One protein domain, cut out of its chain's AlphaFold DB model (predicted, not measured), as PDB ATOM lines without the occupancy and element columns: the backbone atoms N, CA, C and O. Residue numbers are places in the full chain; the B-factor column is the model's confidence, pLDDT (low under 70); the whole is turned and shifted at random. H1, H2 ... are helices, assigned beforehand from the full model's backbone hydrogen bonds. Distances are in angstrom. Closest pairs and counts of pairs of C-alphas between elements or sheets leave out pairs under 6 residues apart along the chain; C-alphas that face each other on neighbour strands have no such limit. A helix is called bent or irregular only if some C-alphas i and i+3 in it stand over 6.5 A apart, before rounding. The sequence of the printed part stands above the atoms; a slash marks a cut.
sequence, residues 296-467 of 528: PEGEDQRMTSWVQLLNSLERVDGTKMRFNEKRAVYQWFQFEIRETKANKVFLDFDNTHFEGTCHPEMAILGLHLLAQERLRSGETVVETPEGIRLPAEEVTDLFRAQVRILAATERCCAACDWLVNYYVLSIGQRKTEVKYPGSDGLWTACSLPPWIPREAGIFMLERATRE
ATOM      1  N   PRO A 296      -8.913-128.571  18.483       72.06
ATOM      2  CA  PRO A 296      -9.452-129.918  18.613       72.06
ATOM      3  C   PRO A 296      -8.313-130.927  18.787       72.06
ATOM      4  O   PRO A 296      -7.240-130.799  18.199       72.06
ATOM      5  N   GLU A 297      -8.535-131.929  19.626       76.12
ATOM      6  CA  GLU A 297      -7.642-133.077  19.780       76.12
ATOM      7  C   GLU A 297      -8.180-134.256  18.957       76.12
ATOM      8  O   GLU A 297      -9.353-134.291  18.597       76.12
ATOM      9  N   GLY A 298      -7.335-135.246  18.649       74.38
ATOM     10  CA  GLY A 298      -7.717-136.352  17.755       74.38
ATOM     11  C   GLY A 298      -8.927-137.171  18.228       74.38
ATOM     12  O   GLY A 298      -9.599-137.798  17.414       74.38
ATOM     13  N   GLU A 299      -9.241-137.156  19.524       73.06
ATOM     14  CA  GLU A 299     -10.453-137.791  20.054       73.06
ATOM     15  C   GLU A 299     -11.733-137.018  19.714       73.06
ATOM     16  O   GLU A 299     -12.764-137.648  19.500       73.06
ATOM     17  N   ASP A 300     -11.657-135.691  19.557       69.56
ATOM     18  CA  ASP A 300     -12.792-134.835  19.169       69.56
ATOM     19  C   ASP A 300     -13.262-135.125  17.729       69.56
ATOM     20  O   ASP A 300     -14.362-134.743  17.335       69.56
ATOM     21  N   GLN A 301     -12.424-135.805  16.941       74.06
ATOM     22  CA  GLN A 301     -12.691-136.175  15.550       74.06
ATOM     23  C   GLN A 301     -13.306-137.575  15.410       74.06
ATOM     24  O   GLN A 301     -13.761-137.950  14.326       74.06
ATOM     25  N   ARG A 302     -13.313-138.371  16.491       75.44
ATOM     26  CA  ARG A 302     -13.811-139.750  16.460       75.44
ATOM     27  C   ARG A 302     -15.333-139.762  16.444       75.44
ATOM     28  O   ARG A 302     -15.986-139.311  17.380       75.44
ATOM     29  N   MET A 303     -15.897-140.356  15.399       78.88
ATOM     30  CA  MET A 303     -17.330-140.611  15.294       78.88
ATOM     31  C   MET A 303     -17.640-142.070  15.642       78.88
ATOM     32  O   MET A 303     -16.908-142.983  15.265       78.88
ATOM     33  N   THR A 304     -18.733-142.303  16.371       82.06
ATOM     34  CA  THR A 304     -19.285-143.653  16.552       82.06
ATOM     35  C   THR A 304     -19.919-144.113  15.242       82.06
ATOM     36  O   THR A 304     -20.665-143.346  14.633       82.06
ATOM     37  N   SER A 305     -19.670-145.360  14.828       83.88
ATOM     38  CA  SER A 305     -20.296-145.897  13.615       83.88
ATOM     39  C   SER A 305     -21.816-145.906  13.747       83.88
ATOM     40  O   SER A 305     -22.359-146.121  14.838       83.88
ATOM     41  N   TRP A 306     -22.540-145.717  12.644       80.19
ATOM     42  CA  TRP A 306     -24.005-145.650  12.708       80.19
ATOM     43  C   TRP A 306     -24.620-146.959  13.203       80.19
ATOM     44  O   TRP A 306     -25.629-146.948  13.910       80.19
ATOM     45  N   VAL A 307     -23.994-148.093  12.879       82.44
ATOM     46  CA  VAL A 307     -24.412-149.415  13.363       82.44
ATOM     47  C   VAL A 307     -24.274-149.506  14.881       82.44
ATOM     48  O   VAL A 307     -25.204-149.953  15.555       82.44
ATOM     49  N   GLN A 308     -23.139-149.070  15.434       87.06
ATOM     50  CA  GLN A 308     -22.943-149.035  16.882       87.06
ATOM     51  C   GLN A 308     -23.934-148.076  17.537       87.06
ATOM     52  O   GLN A 308     -24.606-148.473  18.485       87.06
ATOM     53  N   LEU A 309     -24.106-146.877  16.972       86.94
ATOM     54  CA  LEU A 309     -25.018-145.861  17.481       86.94
ATOM     55  C   LEU A 309     -26.466-146.364  17.538       86.94
ATOM     56  O   LEU A 309     -27.107-146.257  18.576       86.94
ATOM     57  N   LEU A 310     -26.991-146.964  16.464       86.25
ATOM     58  CA  LEU A 310     -28.349-147.527  16.454       86.25
ATOM     59  C   LEU A 310     -28.503-148.707  17.421       86.25
ATOM     60  O   LEU A 310     -29.599-148.957  17.927       86.25
ATOM     61  N   ASN A 311     -27.424-149.446  17.679       87.56
ATOM     62  CA  ASN A 311     -27.444-150.554  18.621       87.56
ATOM     63  C   ASN A 311     -27.415-150.108  20.079       87.56
ATOM     64  O   ASN A 311     -28.092-150.739  20.892       87.56
ATOM     65  N   SER A 312     -26.702-149.023  20.380       87.62
ATOM     66  CA  SER A 312     -26.652-148.405  21.705       87.62
ATOM     67  C   SER A 312     -27.804-147.433  21.964       87.62
ATOM     68  O   SER A 312     -27.952-146.961  23.086       87.62
ATOM     69  N   LEU A 313     -28.602-147.095  20.946       86.00
ATOM     70  CA  LEU A 313     -29.663-146.105  21.074       86.00
ATOM     71  C   LEU A 313     -30.813-146.624  21.947       86.00
ATOM     72  O   LEU A 313     -31.591-147.503  21.557       86.00
ATOM     73  N   GLU A 314     -30.934-146.014  23.119       87.00
ATOM     74  CA  GLU A 314     -31.907-146.327  24.157       87.00
ATOM     75  C   GLU A 314     -32.632-145.043  24.574       87.00
ATOM     76  O   GLU A 314     -32.053-143.955  24.600       87.00
ATOM     77  N   ARG A 315     -33.935-145.135  24.842       81.50
ATOM     78  CA  ARG A 315     -34.695-144.013  25.404       81.50
ATOM     79  C   ARG A 315     -34.285-143.770  26.854       81.50
ATOM     80  O   ARG A 315     -33.792-144.659  27.532       81.50
ATOM     81  N   VAL A 316     -34.631-142.587  27.362       75.75
ATOM     82  CA  VAL A 316     -34.487-142.238  28.789       75.75
ATOM     83  C   VAL A 316     -35.209-143.240  29.711       75.75
ATOM     84  O   VAL A 316     -34.791-143.442  30.840       75.75
ATOM     85  N   ASP A 317     -36.271-143.893  29.226       83.00
ATOM     86  CA  ASP A 317     -37.027-144.924  29.956       83.00
ATOM     87  C   ASP A 317     -36.451-146.351  29.816       83.00
ATOM     88  O   ASP A 317     -37.070-147.310  30.269       83.00
ATOM     89  N   GLY A 318     -35.297-146.505  29.165       87.69
ATOM     90  CA  GLY A 318     -34.642-147.789  28.921       87.69
ATOM     91  C   GLY A 318     -35.125-148.543  27.671       87.69
ATOM     92  O   GLY A 318     -34.659-149.638  27.344       87.69
ATOM     93  N   THR A 319     -36.085-147.990  26.924       89.19
ATOM     94  CA  THR A 319     -36.625-148.676  25.744       89.19
ATOM     95  C   THR A 319     -35.627-148.659  24.587       89.19
ATOM     96  O   THR A 319     -35.252-147.595  24.086       89.19
ATOM     97  N   LYS A 320     -35.278-149.845  24.080       90.50
ATOM     98  CA  LYS A 320     -34.442-150.021  22.883       90.50
ATOM     99  C   LYS A 320     -35.286-150.105  21.611       90.50
ATOM    100  O   LYS A 320     -36.421-150.584  21.636       90.50
ATOM    101  N   MET A 321     -34.725-149.672  20.481       87.31
ATOM    102  CA  MET A 321     -35.371-149.881  19.177       87.31
ATOM    103  C   MET A 321     -35.490-151.366  18.848       87.31
ATOM    104  O   MET A 321     -34.557-152.146  19.066       87.31
ATOM    105  N   ARG A 322     -36.622-151.744  18.253       89.88
ATOM    106  CA  ARG A 322     -36.846-153.109  17.775       89.88
ATOM    107  C   ARG A 322     -35.957-153.399  16.570       89.88
ATOM    108  O   ARG A 322     -35.616-152.502  15.802       89.88
ATOM    109  N   PHE A 323     -35.646-154.676  16.353       90.00
ATOM    110  CA  PHE A 323     -34.825-155.117  15.219       90.00
ATOM    111  C   PHE A 323     -35.354-154.606  13.867       90.00
ATOM    112  O   PHE A 323     -34.592-154.057  13.076       90.00
ATOM    113  N   ASN A 324     -36.668-154.697  13.637       86.94
ATOM    114  CA  ASN A 324     -37.283-154.232  12.389       86.94
ATOM    115  C   ASN A 324     -37.170-152.710  12.205       86.94
ATOM    116  O   ASN A 324     -36.962-152.246  11.091       86.94
ATOM    117  N   GLU A 325     -37.251-151.931  13.288       88.44
ATOM    118  CA  GLU A 325     -37.080-150.474  13.229       88.44
ATOM    119  C   GLU A 325     -35.633-150.114  12.883       88.44
ATOM    120  O   GLU A 325     -35.397-149.309  11.985       88.44
ATOM    121  N   LYS A 326     -34.661-150.772  13.531       89.38
ATOM    122  CA  LYS A 326     -33.232-150.609  13.218       89.38
ATOM    123  C   LYS A 326     -32.944-150.946  11.755       89.38
ATOM    124  O   LYS A 326     -32.267-150.181  11.071       89.38
ATOM    125  N   ARG A 327     -33.494-152.061  11.260       86.62
ATOM    126  CA  ARG A 327     -33.355-152.492   9.863       86.62
ATOM    127  C   ARG A 327     -33.939-151.465   8.892       86.62
ATOM    128  O   ARG A 327     -33.276-151.133   7.915       86.62
ATOM    129  N   ALA A 328     -35.130-150.943   9.174       87.38
ATOM    130  CA  ALA A 328     -35.783-149.938   8.341       87.38
ATOM    131  C   ALA A 328     -34.972-148.631   8.268       87.38
ATOM    132  O   ALA A 328     -34.773-148.080   7.187       87.38
ATOM    133  N   VAL A 329     -34.438-148.164   9.401       88.00
ATOM    134  CA  VAL A 329     -33.549-146.990   9.443       88.00
ATOM    135  C   VAL A 329     -32.276-147.242   8.641       88.00
ATOM    136  O   VAL A 329     -31.887-146.407   7.829       88.00
ATOM    137  N   TYR A 330     -31.659-148.413   8.809       85.50
ATOM    138  CA  TYR A 330     -30.467-148.798   8.054       85.50
ATOM    139  C   TYR A 330     -30.719-148.824   6.538       85.50
ATOM    140  O   TYR A 330     -29.925-148.297   5.762       85.50
ATOM    141  N   GLN A 331     -31.846-149.392   6.105       84.75
ATOM    142  CA  GLN A 331     -32.244-149.418   4.696       84.75
ATOM    143  C   GLN A 331     -32.487-148.016   4.141       84.75
ATOM    144  O   GLN A 331     -32.046-147.727   3.030       84.75
ATOM    145  N   TRP A 332     -33.133-147.141   4.913       87.56
ATOM    146  CA  TRP A 332     -33.333-145.749   4.523       87.56
ATOM    147  C   TRP A 332     -32.001-145.013   4.346       87.56
ATOM    148  O   TRP A 332     -31.800-144.375   3.320       87.56
ATOM    149  N   PHE A 333     -31.053-145.171   5.275       81.62
ATOM    150  CA  PHE A 333     -29.713-144.593   5.126       81.62
ATOM    151  C   PHE A 333     -29.007-145.110   3.868       81.62
ATOM    152  O   PHE A 333     -28.476-144.322   3.092       81.62
ATOM    153  N   GLN A 334     -29.041-146.423   3.625       79.94
ATOM    154  CA  GLN A 334     -28.473-147.024   2.413       79.94
ATOM    155  C   GLN A 334     -29.139-146.498   1.134       79.94
ATOM    156  O   GLN A 334     -28.468-146.341   0.113       79.94
ATOM    157  N   PHE A 335     -30.444-146.226   1.176       81.69
ATOM    158  CA  PHE A 335     -31.190-145.628   0.074       81.69
ATOM    159  C   PHE A 335     -30.792-144.166  -0.160       81.69
ATOM    160  O   PHE A 335     -30.425-143.826  -1.280       81.69
ATOM    161  N   GLU A 336     -30.773-143.326   0.875       76.94
ATOM    162  CA  GLU A 336     -30.346-141.921   0.774       76.94
ATOM    163  C   GLU A 336     -28.908-141.812   0.266       76.94
ATOM    164  O   GLU A 336     -28.632-141.033  -0.647       76.94
ATOM    165  N   ILE A 337     -28.013-142.669   0.777       70.81
ATOM    166  CA  ILE A 337     -26.637-142.799   0.291       70.81
ATOM    167  C   ILE A 337     -26.621-143.114  -1.198       70.81
ATOM    168  O   ILE A 337     -25.722-142.630  -1.867       70.81
ATOM    169  N   ARG A 338     -27.547-143.938  -1.722       70.12
ATOM    170  CA  ARG A 338     -27.655-144.320  -3.146       70.12
ATOM    171  C   ARG A 338     -28.275-143.237  -4.027       70.12
ATOM    172  O   ARG A 338     -27.773-143.033  -5.126       70.12
ATOM    173  N   GLU A 339     -29.316-142.549  -3.575       68.50
ATOM    174  CA  GLU A 339     -29.995-141.500  -4.352       68.50
ATOM    175  C   GLU A 339     -29.141-140.233  -4.485       68.50
ATOM    176  O   GLU A 339     -29.113-139.608  -5.543       68.50
ATOM    177  N   THR A 340     -28.343-139.899  -3.467       60.12
ATOM    178  CA  THR A 340     -27.352-138.813  -3.573       60.12
ATOM    179  C   THR A 340     -26.197-139.130  -4.548       60.12
ATOM    180  O   THR A 340     -25.446-138.228  -4.915       60.12
ATOM    181  N   LYS A 341     -26.080-140.372  -5.063       56.75
ATOM    182  CA  LYS A 341     -25.004-140.834  -5.979       56.75
ATOM    183  C   LYS A 341     -25.151-140.424  -7.437       56.75
ATOM    184  O   LYS A 341     -24.334-140.862  -8.250       56.75
ATOM    185  N   ALA A 342     -26.107-139.572  -7.800       54.03
ATOM    186  CA  ALA A 342     -26.083-138.982  -9.138       54.03
ATOM    187  C   ALA A 342     -24.738-138.261  -9.423       54.03
ATOM    188  O   ALA A 342     -24.352-138.177 -10.583       54.03
ATOM    189  N   ASN A 343     -23.968-137.880  -8.381       47.94
ATOM    190  CA  ASN A 343     -22.599-137.352  -8.478       47.94
ATOM    191  C   ASN A 343     -21.577-138.049  -7.523       47.94
ATOM    192  O   ASN A 343     -21.281-137.573  -6.436       47.94
ATOM    193  N   LYS A 344     -21.040-139.203  -7.955       49.53
ATOM    194  CA  LYS A 344     -19.705-139.832  -7.706       49.53
ATOM    195  C   LYS A 344     -18.809-139.479  -6.475       49.53
ATOM    196  O   LYS A 344     -17.604-139.321  -6.660       49.53
ATOM    197  N   VAL A 345     -19.272-139.529  -5.224       53.41
ATOM    198  CA  VAL A 345     -18.369-139.824  -4.077       53.41
ATOM    199  C   VAL A 345     -19.053-140.806  -3.127       53.41
ATOM    200  O   VAL A 345     -20.175-140.577  -2.685       53.41
ATOM    201  N   PHE A 346     -18.403-141.935  -2.842       55.47
ATOM    202  CA  PHE A 346     -18.870-142.887  -1.834       55.47
ATOM    203  C   PHE A 346     -18.619-142.258  -0.456       55.47
ATOM    204  O   PHE A 346     -17.497-142.302   0.037       55.47
ATOM    205  N   LEU A 347     -19.630-141.613   0.137       57.50
ATOM    206  CA  LEU A 347     -19.557-141.207   1.541       57.50
ATOM    207  C   LEU A 347     -19.643-142.462   2.405       57.50
ATOM    208  O   LEU A 347     -20.717-143.025   2.622       57.50
ATOM    209  N   ASP A 348     -18.484-142.910   2.863       67.62
ATOM    210  CA  ASP A 348     -18.382-143.906   3.909       67.62
ATOM    211  C   ASP A 348     -18.584-143.216   5.256       67.62
ATOM    212  O   ASP A 348     -17.644-142.677   5.826       67.62
ATOM    213  N   PHE A 349     -19.826-143.185   5.736       65.62
ATOM    214  CA  PHE A 349     -20.185-142.532   6.997       65.62
ATOM    215  C   PHE A 349     -19.507-143.139   8.233       65.62
ATOM    216  O   PHE A 349     -19.411-142.468   9.257       65.62
ATOM    217  N   ASP A 350     -19.049-144.389   8.160       67.75
ATOM    218  CA  ASP A 350     -18.300-144.994   9.261       67.75
ATOM    219  C   ASP A 350     -16.818-144.568   9.218       67.75
ATOM    220  O   ASP A 350     -16.142-144.602  10.242       67.75
ATOM    221  N   ASN A 351     -16.344-144.087   8.059       66.44
ATOM    222  CA  ASN A 351     -15.014-143.506   7.855       66.44
ATOM    223  C   ASN A 351     -15.029-141.977   7.638       66.44
ATOM    224  O   ASN A 351     -13.982-141.384   7.360       66.44
ATOM    225  N   THR A 352     -16.183-141.310   7.753       66.62
ATOM    226  CA  THR A 352     -16.239-139.845   7.715       66.62
ATOM    227  C   THR A 352     -15.566-139.286   8.955       66.62
ATOM    228  O   THR A 352     -15.860-139.702  10.074       66.62
ATOM    229  N   HIS A 353     -14.675-138.323   8.747       67.12
ATOM    230  CA  HIS A 353     -14.028-137.597   9.824       67.12
ATOM    231  C   HIS A 353     -14.846-136.349  10.140       67.12
ATOM    232  O   HIS A 353     -15.242-135.601   9.245       67.12
ATOM    233  N   PHE A 354     -15.089-136.122  11.425       75.81
ATOM    234  CA  PHE A 354     -15.515-134.817  11.893       75.81
ATOM    235  C   PHE A 354     -14.266-133.995  12.202       75.81
ATOM    236  O   PHE A 354     -13.357-134.482  12.863       75.81
ATOM    237  N   GLU A 355     -14.204-132.747  11.743       74.50
ATOM    238  CA  GLU A 355     -13.033-131.884  11.967       74.50
ATOM    239  C   GLU A 355     -12.842-131.498  13.447       74.50
ATOM    240  O   GLU A 355     -11.788-130.985  13.826       74.50
ATOM    241  N   GLY A 356     -13.832-131.782  14.304       70.06
ATOM    242  CA  GLY A 356     -13.793-131.463  15.730       70.06
ATOM    243  C   GLY A 356     -14.153-130.006  16.023       70.06
ATOM    244  O   GLY A 356     -13.743-129.463  17.050       70.06
ATOM    245  N   THR A 357     -14.882-129.340  15.124       79.38
ATOM    246  CA  THR A 357     -15.207-127.918  15.261       79.38
ATOM    247  C   THR A 357     -16.123-127.670  16.460       79.38
ATOM    248  O   THR A 357     -17.104-128.377  16.695       79.38
ATOM    249  N   CYS A 358     -15.800-126.642  17.245       82.12
ATOM    250  CA  CYS A 358     -16.646-126.167  18.332       82.12
ATOM    251  C   CYS A 358     -17.148-124.768  18.003       82.12
ATOM    252  O   CYS A 358     -16.386-123.892  17.592       82.12
ATOM    253  N   HIS A 359     -18.444-124.573  18.188       86.50
ATOM    254  CA  HIS A 359     -19.079-123.286  17.983       86.50
ATOM    255  C   HIS A 359     -18.676-122.301  19.103       86.50
ATOM    256  O   HIS A 359     -18.634-122.695  20.276       86.50
ATOM    257  N   PRO A 360     -18.402-121.018  18.799       86.19
ATOM    258  CA  PRO A 360     -18.016-120.032  19.813       86.19
ATOM    259  C   PRO A 360     -19.030-119.899  20.952       86.19
ATOM    260  O   PRO A 360     -18.655-119.715  22.108       86.19
ATOM    261  N   GLU A 361     -20.317-120.039  20.647       88.88
ATOM    262  CA  GLU A 361     -21.426-119.944  21.594       88.88
ATOM    263  C   GLU A 361     -21.334-121.051  22.654       88.88
ATOM    264  O   GLU A 361     -21.490-120.789  23.850       88.88
ATOM    265  N   MET A 362     -20.987-122.269  22.226       90.00
ATOM    266  CA  MET A 362     -20.749-123.414  23.108       90.00
ATOM    267  C   MET A 362     -19.560-123.177  24.032       90.00
ATOM    268  O   MET A 362     -19.646-123.440  25.232       90.00
ATOM    269  N   ALA A 363     -18.461-122.654  23.488       89.81
ATOM    270  CA  ALA A 363     -17.267-122.357  24.266       89.81
ATOM    271  C   ALA A 363     -17.528-121.262  25.312       89.81
ATOM    272  O   ALA A 363     -17.193-121.452  26.480       89.81
ATOM    273  N   ILE A 364     -18.176-120.158  24.921       90.31
ATOM    274  CA  ILE A 364     -18.501-119.027  25.804       90.31
ATOM    275  C   ILE A 364     -19.415-119.472  26.949       90.31
ATOM    276  O   ILE A 364     -19.127-119.197  28.115       90.31
ATOM    277  N   LEU A 365     -20.509-120.175  26.640       91.56
ATOM    278  CA  LEU A 365     -21.439-120.651  27.665       91.56
ATOM    279  C   LEU A 365     -20.804-121.728  28.546       91.56
ATOM    280  O   LEU A 365     -20.978-121.688  29.761       91.56
ATOM    281  N   GLY A 366     -20.032-122.648  27.962       92.06
ATOM    282  CA  GLY A 366     -19.290-123.661  28.710       92.06
ATOM    283  C   GLY A 366     -18.294-123.044  29.694       92.06
ATOM    284  O   GLY A 366     -18.247-123.457  30.849       92.06
ATOM    285  N   LEU A 367     -17.549-122.015  29.274       91.69
ATOM    286  CA  LEU A 367     -16.626-121.273  30.140       91.69
ATOM    287  C   LEU A 367     -17.356-120.523  31.255       91.69
ATOM    288  O   LEU A 367     -16.898-120.545  32.395       91.69
ATOM    289  N   HIS A 368     -18.501-119.904  30.955       91.62
ATOM    290  CA  HIS A 368     -19.318-119.261  31.982       91.62
ATOM    291  C   HIS A 368     -19.831-120.271  33.010       91.62
ATOM    292  O   HIS A 368     -19.709-120.040  34.209       91.62
ATOM    293  N   LEU A 369     -20.403-121.391  32.559       91.94
ATOM    294  CA  LEU A 369     -20.924-122.427  33.449       91.94
ATOM    295  C   LEU A 369     -19.803-123.020  34.315       91.94
ATOM    296  O   LEU A 369     -19.987-123.168  35.518       91.94
ATOM    297  N   LEU A 370     -18.620-123.264  33.740       90.50
ATOM    298  CA  LEU A 370     -17.444-123.680  34.505       90.50
ATOM    299  C   LEU A 370     -17.039-122.629  35.553       90.50
ATOM    300  O   LEU A 370     -16.731-122.988  36.688       90.50
ATOM    301  N   ALA A 371     -17.044-121.341  35.197       90.19
ATOM    302  CA  ALA A 371     -16.731-120.264  36.135       90.19
ATOM    303  C   ALA A 371     -17.718-120.237  37.316       90.19
ATOM    304  O   ALA A 371     -17.298-120.088  38.462       90.19
ATOM    305  N   GLN A 372     -19.017-120.436  37.060       88.81
ATOM    306  CA  GLN A 372     -20.028-120.536  38.119       88.81
ATOM    307  C   GLN A 372     -19.811-121.763  39.011       88.81
ATOM    308  O   GLN A 372     -19.915-121.659  40.232       88.81
ATOM    309  N   GLU A 373     -19.464-122.913  38.430       87.75
ATOM    310  CA  GLU A 373     -19.171-124.128  39.196       87.75
ATOM    311  C   GLU A 373     -17.935-123.982  40.091       87.75
ATOM    312  O   GLU A 373     -17.959-124.407  41.248       87.75
ATOM    313  N   ARG A 374     -16.879-123.313  39.607       86.38
ATOM    314  CA  ARG A 374     -15.697-122.973  40.420       86.38
ATOM    315  C   ARG A 374     -16.052-122.067  41.595       86.38
ATOM    316  O   ARG A 374     -15.628-122.332  42.718       86.38
ATOM    317  N   LEU A 375     -16.869-121.039  41.346       85.75
ATOM    318  CA  LEU A 375     -17.360-120.140  42.394       85.75
ATOM    319  C   LEU A 375     -18.202-120.891  43.436       85.75
ATOM    320  O   LEU A 375     -18.054-120.649  44.631       85.75
ATOM    321  N   ARG A 376     -19.068-121.816  42.999       84.88
ATOM    322  CA  ARG A 376     -19.935-122.613  43.881       84.88
ATOM    323  C   ARG A 376     -19.146-123.590  44.752       84.88
ATOM    324  O   ARG A 376     -19.470-123.749  45.925       84.88
ATOM    325  N   SER A 377     -18.128-124.225  44.180       81.50
ATOM    326  CA  SER A 377     -17.304-125.240  44.848       81.50
ATOM    327  C   SER A 377     -16.176-124.645  45.710       81.50
ATOM    328  O   SER A 377     -15.430-125.387  46.343       81.50
ATOM    329  N   GLY A 378     -16.043-123.314  45.767       71.25
ATOM    330  CA  GLY A 378     -15.098-122.633  46.659       71.25
ATOM    331  C   GLY A 378     -13.631-122.933  46.350       71.25
ATOM    332  O   GLY A 378     -12.881-123.249  47.267       71.25
ATOM    333  N   GLU A 379     -13.246-122.885  45.068       60.38
ATOM    334  CA  GLU A 379     -11.872-123.119  44.564       60.38
ATOM    335  C   GLU A 379     -11.282-124.514  44.836       60.38
ATOM    336  O   GLU A 379     -10.184-124.816  44.364       60.38
ATOM    337  N   THR A 380     -11.998-125.409  45.525       58.34
ATOM    338  CA  THR A 380     -11.552-126.800  45.634       58.34
ATOM    339  C   THR A 380     -11.514-127.416  44.241       58.34
ATOM    340  O   THR A 380     -12.483-127.347  43.481       58.34
ATOM    341  N   VAL A 381     -10.335-127.935  43.885       56.06
ATOM    342  CA  VAL A 381     -10.032-128.524  42.580       56.06
ATOM    343  C   VAL A 381     -11.138-129.515  42.241       56.06
ATOM    344  O   VAL A 381     -11.238-130.568  42.865       56.06
ATOM    345  N   VAL A 382     -11.984-129.165  41.270       59.69
ATOM    346  CA  VAL A 382     -12.911-130.123  40.670       59.69
ATOM    347  C   VAL A 382     -12.028-131.236  40.123       59.69
ATOM    348  O   VAL A 382     -11.235-130.974  39.218       59.69
ATOM    349  N   GLU A 383     -12.097-132.430  40.713       61.38
ATOM    350  CA  GLU A 383     -11.339-133.584  40.236       61.38
ATOM    351  C   GLU A 383     -11.692-133.809  38.765       61.38
ATOM    352  O   GLU A 383     -12.802-134.207  38.405       61.38
ATOM    353  N   THR A 384     -10.751-133.477  37.891       66.06
ATOM    354  CA  THR A 384     -10.874-133.738  36.466       66.06
ATOM    355  C   THR A 384     -10.475-135.182  36.217       66.06
ATOM    356  O   THR A 384      -9.418-135.590  36.708       66.06
ATOM    357  N   PRO A 385     -11.244-135.943  35.421       71.06
ATOM    358  CA  PRO A 385     -10.784-137.227  34.908       71.06
ATOM    359  C   PRO A 385      -9.374-137.114  34.311       71.06
ATOM    360  O   PRO A 385      -9.034-136.083  33.716       71.06
ATOM    361  N   GLU A 386      -8.557-138.161  34.467       69.44
ATOM    362  CA  GLU A 386      -7.192-138.190  33.930       69.44
ATOM    363  C   GLU A 386      -7.177-137.789  32.445       69.44
ATOM    364  O   GLU A 386      -7.936-138.313  31.633       69.44
ATOM    365  N   GLY A 387      -6.321-136.825  32.094       69.75
ATOM    366  CA  GLY A 387      -6.163-136.333  30.722       69.75
ATOM    367  C   GLY A 387      -6.988-135.091  30.358       69.75
ATOM    368  O   GLY A 387      -6.621-134.405  29.403       69.75
ATOM    369  N   ILE A 388      -8.020-134.719  31.125       72.25
ATOM    370  CA  ILE A 388      -8.803-133.501  30.855       72.25
ATOM    371  C   ILE A 388      -8.122-132.283  31.484       72.25
ATOM    372  O   ILE A 388      -7.986-132.179  32.700       72.25
ATOM    373  N   ARG A 389      -7.723-131.317  30.650       75.94
ATOM    374  CA  ARG A 389      -7.181-130.028  31.108       75.94
ATOM    375  C   ARG A 389      -8.273-128.967  31.098       75.94
ATOM    376  O   ARG A 389      -8.747-128.582  30.031       75.94
ATOM    377  N   LEU A 390      -8.646-128.470  32.275       83.75
ATOM    378  CA  LEU A 390      -9.553-127.327  32.365       83.75
ATOM    379  C   LEU A 390      -8.848-126.034  31.930       83.75
ATOM    380  O   LEU A 390      -7.646-125.883  32.164       83.75
ATOM    381  N   PRO A 391      -9.590-125.074  31.353       85.38
ATOM    382  CA  PRO A 391      -9.093-123.722  31.133       85.38
ATOM    383  C   PRO A 391      -8.552-123.110  32.433       85.38
ATOM    384  O   PRO A 391      -9.106-123.345  33.515       85.38
ATOM    385  N   ALA A 392      -7.479-122.324  32.329       83.38
ATOM    386  CA  ALA A 392      -6.884-121.646  33.478       83.38
ATOM    387  C   ALA A 392      -7.900-120.713  34.163       83.38
ATOM    388  O   ALA A 392      -8.889-120.299  33.546       83.38
ATOM    389  N   GLU A 393      -7.700-120.422  35.448       84.00
ATOM    390  CA  GLU A 393      -8.640-119.607  36.226       84.00
ATOM    391  C   GLU A 393      -8.823-118.223  35.605       84.00
ATOM    392  O   GLU A 393      -9.950-117.784  35.388       84.00
ATOM    393  N   GLU A 394      -7.728-117.605  35.166       84.31
ATOM    394  CA  GLU A 394      -7.728-116.284  34.546       84.31
ATOM    395  C   GLU A 394      -8.579-116.249  33.272       84.31
ATOM    396  O   GLU A 394      -9.129-115.206  32.927       84.31
ATOM    397  N   VAL A 395      -8.715-117.385  32.575       83.62
ATOM    398  CA  VAL A 395      -9.572-117.519  31.390       83.62
ATOM    399  C   VAL A 395     -11.032-117.611  31.800       83.62
ATOM    400  O   VAL A 395     -11.860-116.886  31.254       83.62
ATOM    401  N   THR A 396     -11.368-118.481  32.756       87.44
ATOM    402  CA  THR A 396     -12.754-118.627  33.229       87.44
ATOM    403  C   THR A 396     -13.269-117.368  33.915       87.44
ATOM    404  O   THR A 396     -14.453-117.055  33.825       87.44
ATOM    405  N   ASP A 397     -12.377-116.602  34.534       85.81
ATOM    406  CA  ASP A 397     -12.703-115.383  35.264       85.81
ATOM    407  C   ASP A 397     -13.256-114.277  34.374       85.81
ATOM    408  O   ASP A 397     -14.164-113.547  34.785       85.81
ATOM    409  N   LEU A 398     -12.806-114.230  33.117       84.38
ATOM    410  CA  LEU A 398     -13.362-113.351  32.084       84.38
ATOM    411  C   LEU A 398     -14.857-113.609  31.852       84.38
ATOM    412  O   LEU A 398     -15.590-112.707  31.448       84.38
ATOM    413  N   PHE A 399     -15.315-114.827  32.143       87.88
ATOM    414  CA  PHE A 399     -16.687-115.272  31.944       87.88
ATOM    415  C   PHE A 399     -17.481-115.359  33.251       87.88
ATOM    416  O   PHE A 399     -18.607-115.835  33.216       87.88
ATOM    417  N   ARG A 400     -16.987-114.863  34.399       86.88
ATOM    418  CA  ARG A 400     -17.785-114.809  35.649       86.88
ATOM    419  C   ARG A 400     -19.031-113.934  35.505       86.88
ATOM    420  O   ARG A 400     -20.066-114.208  36.116       86.88
ATOM    421  N   ALA A 401     -18.940-112.873  34.704       83.88
ATOM    422  CA  ALA A 401     -20.069-111.995  34.437       83.88
ATOM    423  C   ALA A 401     -21.169-112.743  33.676       83.88
ATOM    424  O   ALA A 401     -20.905-113.492  32.737       83.88
ATOM    425  N   GLN A 402     -22.421-112.518  34.075       81.25
ATOM    426  CA  GLN A 402     -23.570-113.150  33.439       81.25
ATOM    427  C   GLN A 402     -23.657-112.801  31.948       81.25
ATOM    428  O   GLN A 402     -23.661-111.625  31.572       81.25
ATOM    429  N   VAL A 403     -23.809-113.826  31.110       82.75
ATOM    430  CA  VAL A 403     -24.032-113.669  29.674       82.75
ATOM    431  C   VAL A 403     -25.475-113.215  29.466       82.75
ATOM    432  O   VAL A 403     -26.417-113.938  29.765       82.75
ATOM    433  N   ARG A 404     -25.661-111.979  28.987       80.88
ATOM    434  CA  ARG A 404     -26.991-111.403  28.680       80.88
ATOM    435  C   ARG A 404     -27.261-111.263  27.190       80.88
ATOM    436  O   ARG A 404     -28.409-111.215  26.767       80.88
ATOM    437  N   ILE A 405     -26.201-111.130  26.406       80.19
ATOM    438  CA  ILE A 405     -26.256-111.017  24.954       80.19
ATOM    439  C   ILE A 405     -25.209-111.986  24.436       80.19
ATOM    440  O   ILE A 405     -24.033-111.839  24.770       80.19
ATOM    441  N   LEU A 406     -25.646-112.961  23.650       82.12
ATOM    442  CA  LEU A 406     -24.772-113.915  22.994       82.12
ATOM    443  C   LEU A 406     -24.858-113.651  21.494       82.12
ATOM    444  O   LEU A 406     -25.867-113.943  20.855       82.12
ATOM    445  N   ALA A 407     -23.819-113.017  20.954       74.88
ATOM    446  CA  ALA A 407     -23.700-112.854  19.516       74.88
ATOM    447  C   ALA A 407     -23.433-114.230  18.904       74.88
ATOM    448  O   ALA A 407     -22.504-114.909  19.339       74.88
ATOM    449  N   ALA A 408     -24.248-114.614  17.928       72.81
ATOM    450  CA  ALA A 408     -24.027-115.827  17.165       72.81
ATOM    451  C   ALA A 408     -23.329-115.507  15.845       72.81
ATOM    452  O   ALA A 408     -23.587-114.464  15.236       72.81
ATOM    453  N   THR A 409     -22.446-116.400  15.416       58.56
ATOM    454  CA  THR A 409     -21.714-116.274  14.149       58.56
ATOM    455  C   THR A 409     -22.637-116.370  12.928       58.56
ATOM    456  O   THR A 409     -22.438-115.619  11.977       58.56
ATOM    457  N   GLU A 410     -23.696-117.188  13.002       61.69
ATOM    458  CA  GLU A 410     -24.825-117.298  12.058       61.69
ATOM    459  C   GLU A 410     -26.080-117.805  12.810       61.69
ATOM    460  O   GLU A 410     -26.222-117.559  14.009       61.69
ATOM    461  N   ARG A 411     -27.012-118.507  12.147       65.50
ATOM    462  CA  ARG A 411     -27.984-119.337  12.873       65.50
ATOM    463  C   ARG A 411     -27.235-120.544  13.427       65.50
ATOM    464  O   ARG A 411     -26.575-121.262  12.685       65.50
ATOM    465  N   CYS A 412     -27.271-120.717  14.740       75.19
ATOM    466  CA  CYS A 412     -26.495-121.754  15.404       75.19
ATOM    467  C   CYS A 412     -27.174-123.126  15.308       75.19
ATOM    468  O   CYS A 412     -28.385-123.231  15.132       75.19
ATOM    469  N   CYS A 413     -26.393-124.189  15.500       85.12
ATOM    470  CA  CYS A 413     -26.905-125.555  15.495       85.12
ATOM    471  C   CYS A 413     -27.764-125.863  16.733       85.12
ATOM    472  O   CYS A 413     -27.683-125.194  17.769       85.12
ATOM    473  N   ALA A 414     -28.528-126.958  16.663       86.38
ATOM    474  CA  ALA A 414     -29.371-127.417  17.769       86.38
ATOM    475  C   ALA A 414     -28.607-127.622  19.096       86.38
ATOM    476  O   ALA A 414     -29.167-127.385  20.164       86.38
ATOM    477  N   ALA A 415     -27.326-128.011  19.048       88.06
ATOM    478  CA  ALA A 415     -26.516-128.185  20.252       88.06
ATOM    479  C   ALA A 415     -26.304-126.858  21.008       88.06
ATOM    480  O   ALA A 415     -26.482-126.814  22.224       88.06
ATOM    481  N   CYS A 416     -26.007-125.767  20.293       89.62
ATOM    482  CA  CYS A 416     -25.858-124.437  20.897       89.62
ATOM    483  C   CYS A 416     -27.147-123.998  21.589       89.62
ATOM    484  O   CYS A 416     -27.126-123.547  22.732       89.62
ATOM    485  N   ASP A 417     -28.279-124.192  20.915       89.88
ATOM    486  CA  ASP A 417     -29.586-123.817  21.441       89.88
ATOM    487  C   ASP A 417     -29.966-124.618  22.692       89.88
ATOM    488  O   ASP A 417     -30.487-124.071  23.663       89.88
ATOM    489  N   TRP A 418     -29.636-125.909  22.749       91.62
ATOM    490  CA  TRP A 418     -29.843-126.681  23.975       91.62
ATOM    491  C   TRP A 418     -28.965-126.216  25.126       91.62
ATOM    492  O   TRP A 418     -29.444-126.210  26.260       91.62
ATOM    493  N   LEU A 419     -27.725-125.801  24.863       92.50
ATOM    494  CA  LEU A 419     -26.883-125.246  25.915       92.50
ATOM    495  C   LEU A 419     -27.402-123.888  26.399       92.50
ATOM    496  O   LEU A 419     -27.422-123.653  27.604       92.50
ATOM    497  N   VAL A 420     -27.885-123.025  25.498       91.25
ATOM    498  CA  VAL A 420     -28.567-121.769  25.861       91.25
ATOM    499  C   VAL A 420     -29.786-122.066  26.735       91.25
ATOM    500  O   VAL A 420     -29.952-121.467  27.795       91.25
ATOM    501  N   ASN A 421     -30.611-123.037  26.341       90.69
ATOM    502  CA  ASN A 421     -31.776-123.450  27.117       90.69
ATOM    503  C   ASN A 421     -31.381-123.970  28.505       90.69
ATOM    504  O   ASN A 421     -31.981-123.571  29.502       90.69
ATOM    505  N   TYR A 422     -30.353-124.820  28.592       93.06
ATOM    506  CA  TYR A 422     -29.822-125.279  29.875       93.06
ATOM    507  C   TYR A 422     -29.339-124.105  30.729       93.06
ATOM    508  O   TYR A 422     -29.706-124.017  31.895       93.06
ATOM    509  N   TYR A 423     -28.567-123.187  30.147       91.25
ATOM    510  CA  TYR A 423     -28.033-121.997  30.809       91.25
ATOM    511  C   TYR A 423     -29.136-121.119  31.413       91.25
ATOM    512  O   TYR A 423     -29.066-120.723  32.576       91.25
ATOM    513  N   VAL A 424     -30.184-120.837  30.633       88.44
ATOM    514  CA  VAL A 424     -31.337-120.043  31.080       88.44
ATOM    515  C   VAL A 424     -32.070-120.744  32.229       88.44
ATOM    516  O   VAL A 424     -32.488-120.087  33.184       88.44
ATOM    517  N   LEU A 425     -32.197-122.074  32.165       88.06
ATOM    518  CA  LEU A 425     -32.835-122.874  33.210       88.06
ATOM    519  C   LEU A 425     -31.985-122.964  34.490       88.06
ATOM    520  O   LEU A 425     -32.539-122.859  35.583       88.06
ATOM    521  N   SER A 426     -30.668-123.147  34.373       84.06
ATOM    522  CA  SER A 426     -29.768-123.422  35.501       84.06
ATOM    523  C   SER A 426     -29.400-122.176  36.308       84.06
ATOM    524  O   SER A 426     -29.269-122.258  37.526       84.06
ATOM    525  N   ILE A 427     -29.299-121.006  35.670       74.38
ATOM    526  CA  ILE A 427     -28.881-119.755  36.334       74.38
ATOM    527  C   ILE A 427     -30.069-118.988  36.949       74.38
ATOM    528  O   ILE A 427     -29.895-118.011  37.677       74.38
ATOM    529  N   GLY A 428     -31.300-119.470  36.757       54.47
ATOM    530  CA  GLY A 428     -32.358-119.357  37.771       54.47
ATOM    531  C   GLY A 428     -32.913-117.965  38.098       54.47
ATOM    532  O   GLY A 428     -33.816-117.856  38.928       54.47
ATOM    533  N   GLN A 429     -32.480-116.887  37.446       56.12
ATOM    534  CA  GLN A 429     -33.191-115.614  37.525       56.12
ATOM    535  C   GLN A 429     -34.157-115.512  36.350       56.12
ATOM    536  O   GLN A 429     -33.756-115.186  35.235       56.12
ATOM    537  N   ARG A 430     -35.459-115.697  36.624       51.94
ATOM    538  CA  ARG A 430     -36.600-115.506  35.693       51.94
ATOM    539  C   ARG A 430     -36.621-114.153  34.943       51.94
ATOM    540  O   ARG A 430     -37.544-113.898  34.182       51.94
ATOM    541  N   LYS A 431     -35.659-113.259  35.193       56.22
ATOM    542  CA  LYS A 431     -35.525-111.928  34.586       56.22
ATOM    543  C   LYS A 431     -34.349-111.787  33.619       56.22
ATOM    544  O   LYS A 431     -34.242-110.740  32.988       56.22
ATOM    545  N   THR A 432     -33.465-112.775  33.505       60.22
ATOM    546  CA  THR A 432     -32.364-112.719  32.535       60.22
ATOM    547  C   THR A 432     -32.721-113.486  31.281       60.22
ATOM    548  O   THR A 432     -32.470-114.679  31.159       60.22
ATOM    549  N   GLU A 433     -33.324-112.759  30.348       72.50
ATOM    550  CA  GLU A 433     -33.452-113.174  28.960       72.50
ATOM    551  C   GLU A 433     -32.069-113.056  28.304       72.50
ATOM    552  O   GLU A 433     -31.525-111.953  28.175       72.50
ATOM    553  N   VAL A 434     -31.465-114.194  27.953       79.94
ATOM    554  CA  VAL A 434     -30.279-114.201  27.092       79.94
ATOM    555  C   VAL A 434     -30.756-113.870  25.688       79.94
ATOM    556  O   VAL A 434     -31.504-114.636  25.090       79.94
ATOM    557  N   LYS A 435     -30.320-112.730  25.154       81.31
ATOM    558  CA  LYS A 435     -30.588-112.384  23.756       81.31
ATOM    559  C   LYS A 435     -29.691-113.234  22.865       81.31
ATOM    560  O   LYS A 435     -28.478-113.013  22.848       81.31
ATOM    561  N   TYR A 436     -30.293-114.191  22.172       80.88
ATOM    562  CA  TYR A 436     -29.639-115.187  21.325       80.88
ATOM    563  C   TYR A 436     -30.527-115.444  20.099       80.88
ATOM    564  O   TYR A 436     -31.718-115.652  20.293       80.88
ATOM    565  N   PRO A 437     -30.003-115.438  18.862       73.19
ATOM    566  CA  PRO A 437     -30.826-115.454  17.645       73.19
ATOM    567  C   PRO A 437     -31.552-116.777  17.343       73.19
ATOM    568  O   PRO A 437     -32.249-116.847  16.336       73.19
ATOM    569  N   GLY A 438     -31.407-117.806  18.182       77.50
ATOM    570  CA  GLY A 438     -32.078-119.095  18.011       77.50
ATOM    571  C   GLY A 438     -31.303-120.091  17.142       77.50
ATOM    572  O   GLY A 438     -30.194-119.823  16.672       77.50
ATOM    573  N   SER A 439     -31.897-121.273  16.970       77.06
ATOM    574  CA  SER A 439     -31.405-122.346  16.097       77.06
ATOM    575  C   SER A 439     -32.097-122.301  14.734       77.06
ATOM    576  O   SER A 439     -33.280-121.994  14.659       77.06
ATOM    577  N   ASP A 440     -31.396-122.651  13.651       70.19
ATOM    578  CA  ASP A 440     -32.030-122.893  12.338       70.19
ATOM    579  C   ASP A 440     -32.643-124.291  12.195       70.19
ATOM    580  O   ASP A 440     -33.136-124.654  11.124       70.19
ATOM    581  N   GLY A 441     -32.562-125.107  13.246       69.44
ATOM    582  CA  GLY A 441     -32.979-126.500  13.216       69.44
ATOM    583  C   GLY A 441     -32.059-127.405  12.391       69.44
ATOM    584  O   GLY A 441     -32.325-128.612  12.313       69.44
ATOM    585  N   LEU A 442     -30.967-126.883  11.813       71.81
ATOM    586  CA  LEU A 442     -29.971-127.683  11.116       71.81
ATOM    587  C   LEU A 442     -29.092-128.411  12.131       71.81
ATOM    588  O   LEU A 442     -28.607-127.885  13.135       71.81
ATOM    589  N   TRP A 443     -28.920-129.697  11.855       72.88
ATOM    590  CA  TRP A 443     -28.087-130.582  12.647       72.88
ATOM    591  C   TRP A 443     -26.722-130.650  11.996       72.88
ATOM    592  O   TRP A 443     -26.486-131.482  11.122       72.88
ATOM    593  N   THR A 444     -25.844-129.744  12.404       76.25
ATOM    594  CA  THR A 444     -24.421-129.829  12.093       76.25
ATOM    595  C   THR A 444     -23.700-130.551  13.223       76.25
ATOM    596  O   THR A 444     -24.096-130.475  14.390       76.25
ATOM    597  N   ALA A 445     -22.653-131.293  12.870       77.38
ATOM    598  CA  ALA A 445     -21.761-131.860  13.868       77.38
ATOM    599  C   ALA A 445     -21.057-130.714  14.614       77.38
ATOM    600  O   ALA A 445     -20.614-129.747  13.997       77.38
ATOM    601  N   CYS A 446     -20.999-130.814  15.939       81.88
ATOM    602  CA  CYS A 446     -20.341-129.848  16.810       81.88
ATOM    603  C   CYS A 446     -19.724-130.606  17.985       81.88
ATOM    604  O   CYS A 446     -20.414-131.389  18.642       81.88
ATOM    605  N   SER A 447     -18.453-130.344  18.278       83.19
ATOM    606  CA  SER A 447     -17.809-130.837  19.492       83.19
ATOM    607  C   SER A 447     -18.354-130.104  20.711       83.19
ATOM    608  O   SER A 447     -18.537-128.881  20.694       83.19
ATOM    609  N   LEU A 448     -18.571-130.847  21.794       83.00
ATOM    610  CA  LEU A 448     -18.783-130.252  23.108       83.00
ATOM    611  C   LEU A 448     -17.421-129.873  23.697       83.00
ATOM    612  O   LEU A 448     -16.503-130.694  23.658       83.00
ATOM    613  N   PRO A 449     -17.268-128.670  24.273       85.50
ATOM    614  CA  PRO A 449     -16.062-128.358  25.020       85.50
ATOM    615  C   PRO A 449     -15.890-129.357  26.178       85.50
ATOM    616  O   PRO A 449     -16.845-129.568  26.927       85.50
ATOM    617  N   PRO A 450     -14.695-129.938  26.393       82.00
ATOM    618  CA  PRO A 450     -14.476-130.953  27.429       82.00
ATOM    619  C   PRO A 450     -14.622-130.405  28.857       82.00
ATOM    620  O   PRO A 450     -14.697-131.166  29.815       82.00
ATOM    621  N   TRP A 451     -14.669-129.081  29.003       86.44
ATOM    622  CA  TRP A 451     -14.900-128.380  30.263       86.44
ATOM    623  C   TRP A 451     -16.365-128.003  30.512       86.44
ATOM    624  O   TRP A 451     -16.650-127.248  31.442       86.44
ATOM    625  N   ILE A 452     -17.297-128.468  29.679       89.25
ATOM    626  CA  ILE A 452     -18.720-128.285  29.952       89.25
ATOM    627  C   ILE A 452     -19.084-129.009  31.262       89.25
ATOM    628  O   ILE A 452     -18.720-130.177  31.426       89.25
ATOM    629  N   PRO A 453     -19.796-128.367  32.208       90.00
ATOM    630  CA  PRO A 453     -20.233-129.060  33.414       90.00
ATOM    631  C   PRO A 453     -21.062-130.303  33.097       90.00
ATOM    632  O   PRO A 453     -21.828-130.333  32.128       90.00
ATOM    633  N   ARG A 454     -20.906-131.339  33.925       89.12
ATOM    634  CA  ARG A 454     -21.473-132.672  33.685       89.12
ATOM    635  C   ARG A 454     -22.984-132.615  33.485       89.12
ATOM    636  O   ARG A 454     -23.502-133.253  32.576       89.12
ATOM    637  N   GLU A 455     -23.690-131.846  34.299       91.75
ATOM    638  CA  GLU A 455     -25.142-131.700  34.252       91.75
ATOM    639  C   GLU A 455     -25.607-131.047  32.945       91.75
ATOM    640  O   GLU A 455     -26.610-131.469  32.368       91.75
ATOM    641  N   ALA A 456     -24.854-130.063  32.443       93.56
ATOM    642  CA  ALA A 456     -25.105-129.451  31.141       93.56
ATOM    643  C   ALA A 456     -24.873-130.465  30.012       93.56
ATOM    644  O   ALA A 456     -25.725-130.627  29.140       93.56
ATOM    645  N   GLY A 457     -23.760-131.206  30.065       91.62
ATOM    646  CA  GLY A 457     -23.455-132.267  29.104       91.62
ATOM    647  C   GLY A 457     -24.528-133.360  29.064       91.62
ATOM    648  O   GLY A 457     -25.010-133.707  27.987       91.62
ATOM    649  N   ILE A 458     -24.969-133.856  30.226       91.62
ATOM    650  CA  ILE A 458     -26.047-134.854  30.335       91.62
ATOM    651  C   ILE A 458     -27.345-134.311  29.737       91.62
ATOM    652  O   ILE A 458     -27.956-134.982  28.907       91.62
ATOM    653  N   PHE A 459     -27.741-133.083  30.085       93.50
ATOM    654  CA  PHE A 459     -28.944-132.461  29.530       93.50
ATOM    655  C   PHE A 459     -28.909-132.411  27.995       93.50
ATOM    656  O   PHE A 459     -29.903-132.719  27.327       93.50
ATOM    657  N   MET A 460     -27.763-132.037  27.426       91.94
ATOM    658  CA  MET A 460     -27.574-131.981  25.979       91.94
ATOM    659  C   MET A 460     -27.620-133.368  25.336       91.94
ATOM    660  O   MET A 460     -28.293-133.542  24.320       91.94
ATOM    661  N   LEU A 461     -26.971-134.367  25.938       88.50
ATOM    662  CA  LEU A 461     -27.003-135.751  25.461       88.50
ATOM    663  C   LEU A 461     -28.420-136.332  25.502       88.50
ATOM    664  O   LEU A 461     -28.859-136.953  24.540       88.50
ATOM    665  N   GLU A 462     -29.192-136.079  26.557       90.38
ATOM    666  CA  GLU A 462     -30.591-136.513  26.640       90.38
ATOM    667  C   GLU A 462     -31.474-135.864  25.568       90.38
ATOM    668  O   GLU A 462     -32.408-136.489  25.051       90.38
ATOM    669  N   ARG A 463     -31.226-134.593  25.231       91.00
ATOM    670  CA  ARG A 463     -31.912-133.898  24.130       91.00
ATOM    671  C   ARG A 463     -31.527-134.500  22.779       91.00
ATOM    672  O   ARG A 463     -32.426-134.818  21.998       91.00
ATOM    673  N   ALA A 464     -30.233-134.736  22.555       88.25
ATOM    674  CA  ALA A 464     -29.712-135.376  21.351       88.25
ATOM    675  C   ALA A 464     -30.324-136.765  21.141       88.25
ATOM    676  O   ALA A 464     -30.885-137.044  20.082       88.25
ATOM    677  N   THR A 465     -30.302-137.597  22.181       87.81
ATOM    678  CA  THR A 465     -30.853-138.955  22.178       87.81
ATOM    679  C   THR A 465     -32.352-138.958  21.898       87.81
ATOM    680  O   THR A 465     -32.814-139.722  21.051       87.81
ATOM    681  N   ARG A 466     -33.132-138.082  22.550       89.50
ATOM    682  CA  ARG A 466     -34.579-137.976  22.297       89.50
ATOM    683  C   ARG A 466     -34.887-137.609  20.851       89.50
ATOM    684  O   ARG A 466     -35.784-138.204  20.255       89.50
ATOM    685  N   GLU A 467     -34.162-136.647  20.295       88.88
ATOM    686  CA  GLU A 467     -34.410-136.178  18.935       88.88
ATOM    687  C   GLU A 467     -33.937-137.189  17.884       88.88
ATOM    688  O   GLU A 467     -34.670-137.466  16.930       88.88
TER     689      GLU A 467
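What this domain is: This is residues 296 to 467 of the 528 residues of an uncharacterized protein of Colletotrichum orbiculare (strain 104-T / ATCC 96160 / CBS 514.97 / LARS 414 / MAFF 240422) (UniProt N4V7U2). Look first for the long helix H3, which makes one end of an elongated model with the short H2 near it; the other end is a helical body in which H6 sits in the middle, with H4 and H7 packed on it and little H5 packed on H4. The two parts are loosely joined, H1 touches no helix, and long stretches with no named element run between the helices. The printed part has 172 residues, with seven named helices, H1 to H7 in chain order, and no named strand; the class is all helix, though under half of the residues, 81, are in named elements. The whole is only just compact, close to loose, with a radius of gyration of the C-alphas of 18.7 A and spans of 53 by 34 by 33 A.

How they stand to each other: Begin at H3, residues 323 to 343, whose residues 339 to 343 stand free together with 344. Near it find H2, residues 306 to 312: the two are close but not clearly touching, at a shallow tilt of 18 degrees, opposite ways, and their closest C-alphas, those of Leu 310 and Lys 326, are 6.6 A apart. H1, residues 298 to 301, is apart from H2 and H3. In the body, H6, residues 414 to 426, touches H4, residues 360 to 376, at a shallow tilt of 26 degrees, the same way; the closest C-alphas, of Met 362 and Cys 416, are 5.7 A apart. H6 also touches H7, residues 454 to 467, at a steep tilt of 49 degrees, opposite ways, with the C-alphas of Trp 418 and Met 460 closest at 6.1 A. H4 and H7 are only just apart, their closest C-alphas 8.5 A from each other. H5, residues 393 to 397, touches H4 at residues 367 to 371 alone, with the C-alphas of Ala 371 and Thr 396 closest at 5.2 A. Every O i to N i+4 pair is within hydrogen-bond range in H2, H4, H5, H6 and H7, and 14 of 17 are in H3; H1 is too short for such a pair.

Where its parts are: Find C-alpha 323 at (-34.825, -155.117, 15.219); from there H3 runs 32.0 A to C-alpha 343 at (-22.599, -137.352, -8.478). It is irregular, but only just: C-alphas 340 and 343 are 7.0 A apart. H4 is 24.3 A long, H7 19.9 A and H6 18.2 A. H7 ends at C-alpha 467, at (-34.410, -136.178, 18.935).

The domain as a whole: The two C-alphas farthest apart, those of Ala 342 and Gly 378, are 59.2 A from each other. The printed part has no cut. The links H3 to H4, H4 to H5, H5 to H6 and H6 to H7 are long, the last with 27 residues; H1 to H2 is tight and H2 to H3 short. The mean pLDDT of the printed part is 79.6, and 33 residues are under 70, among them 339 to 353 and 379 to 384.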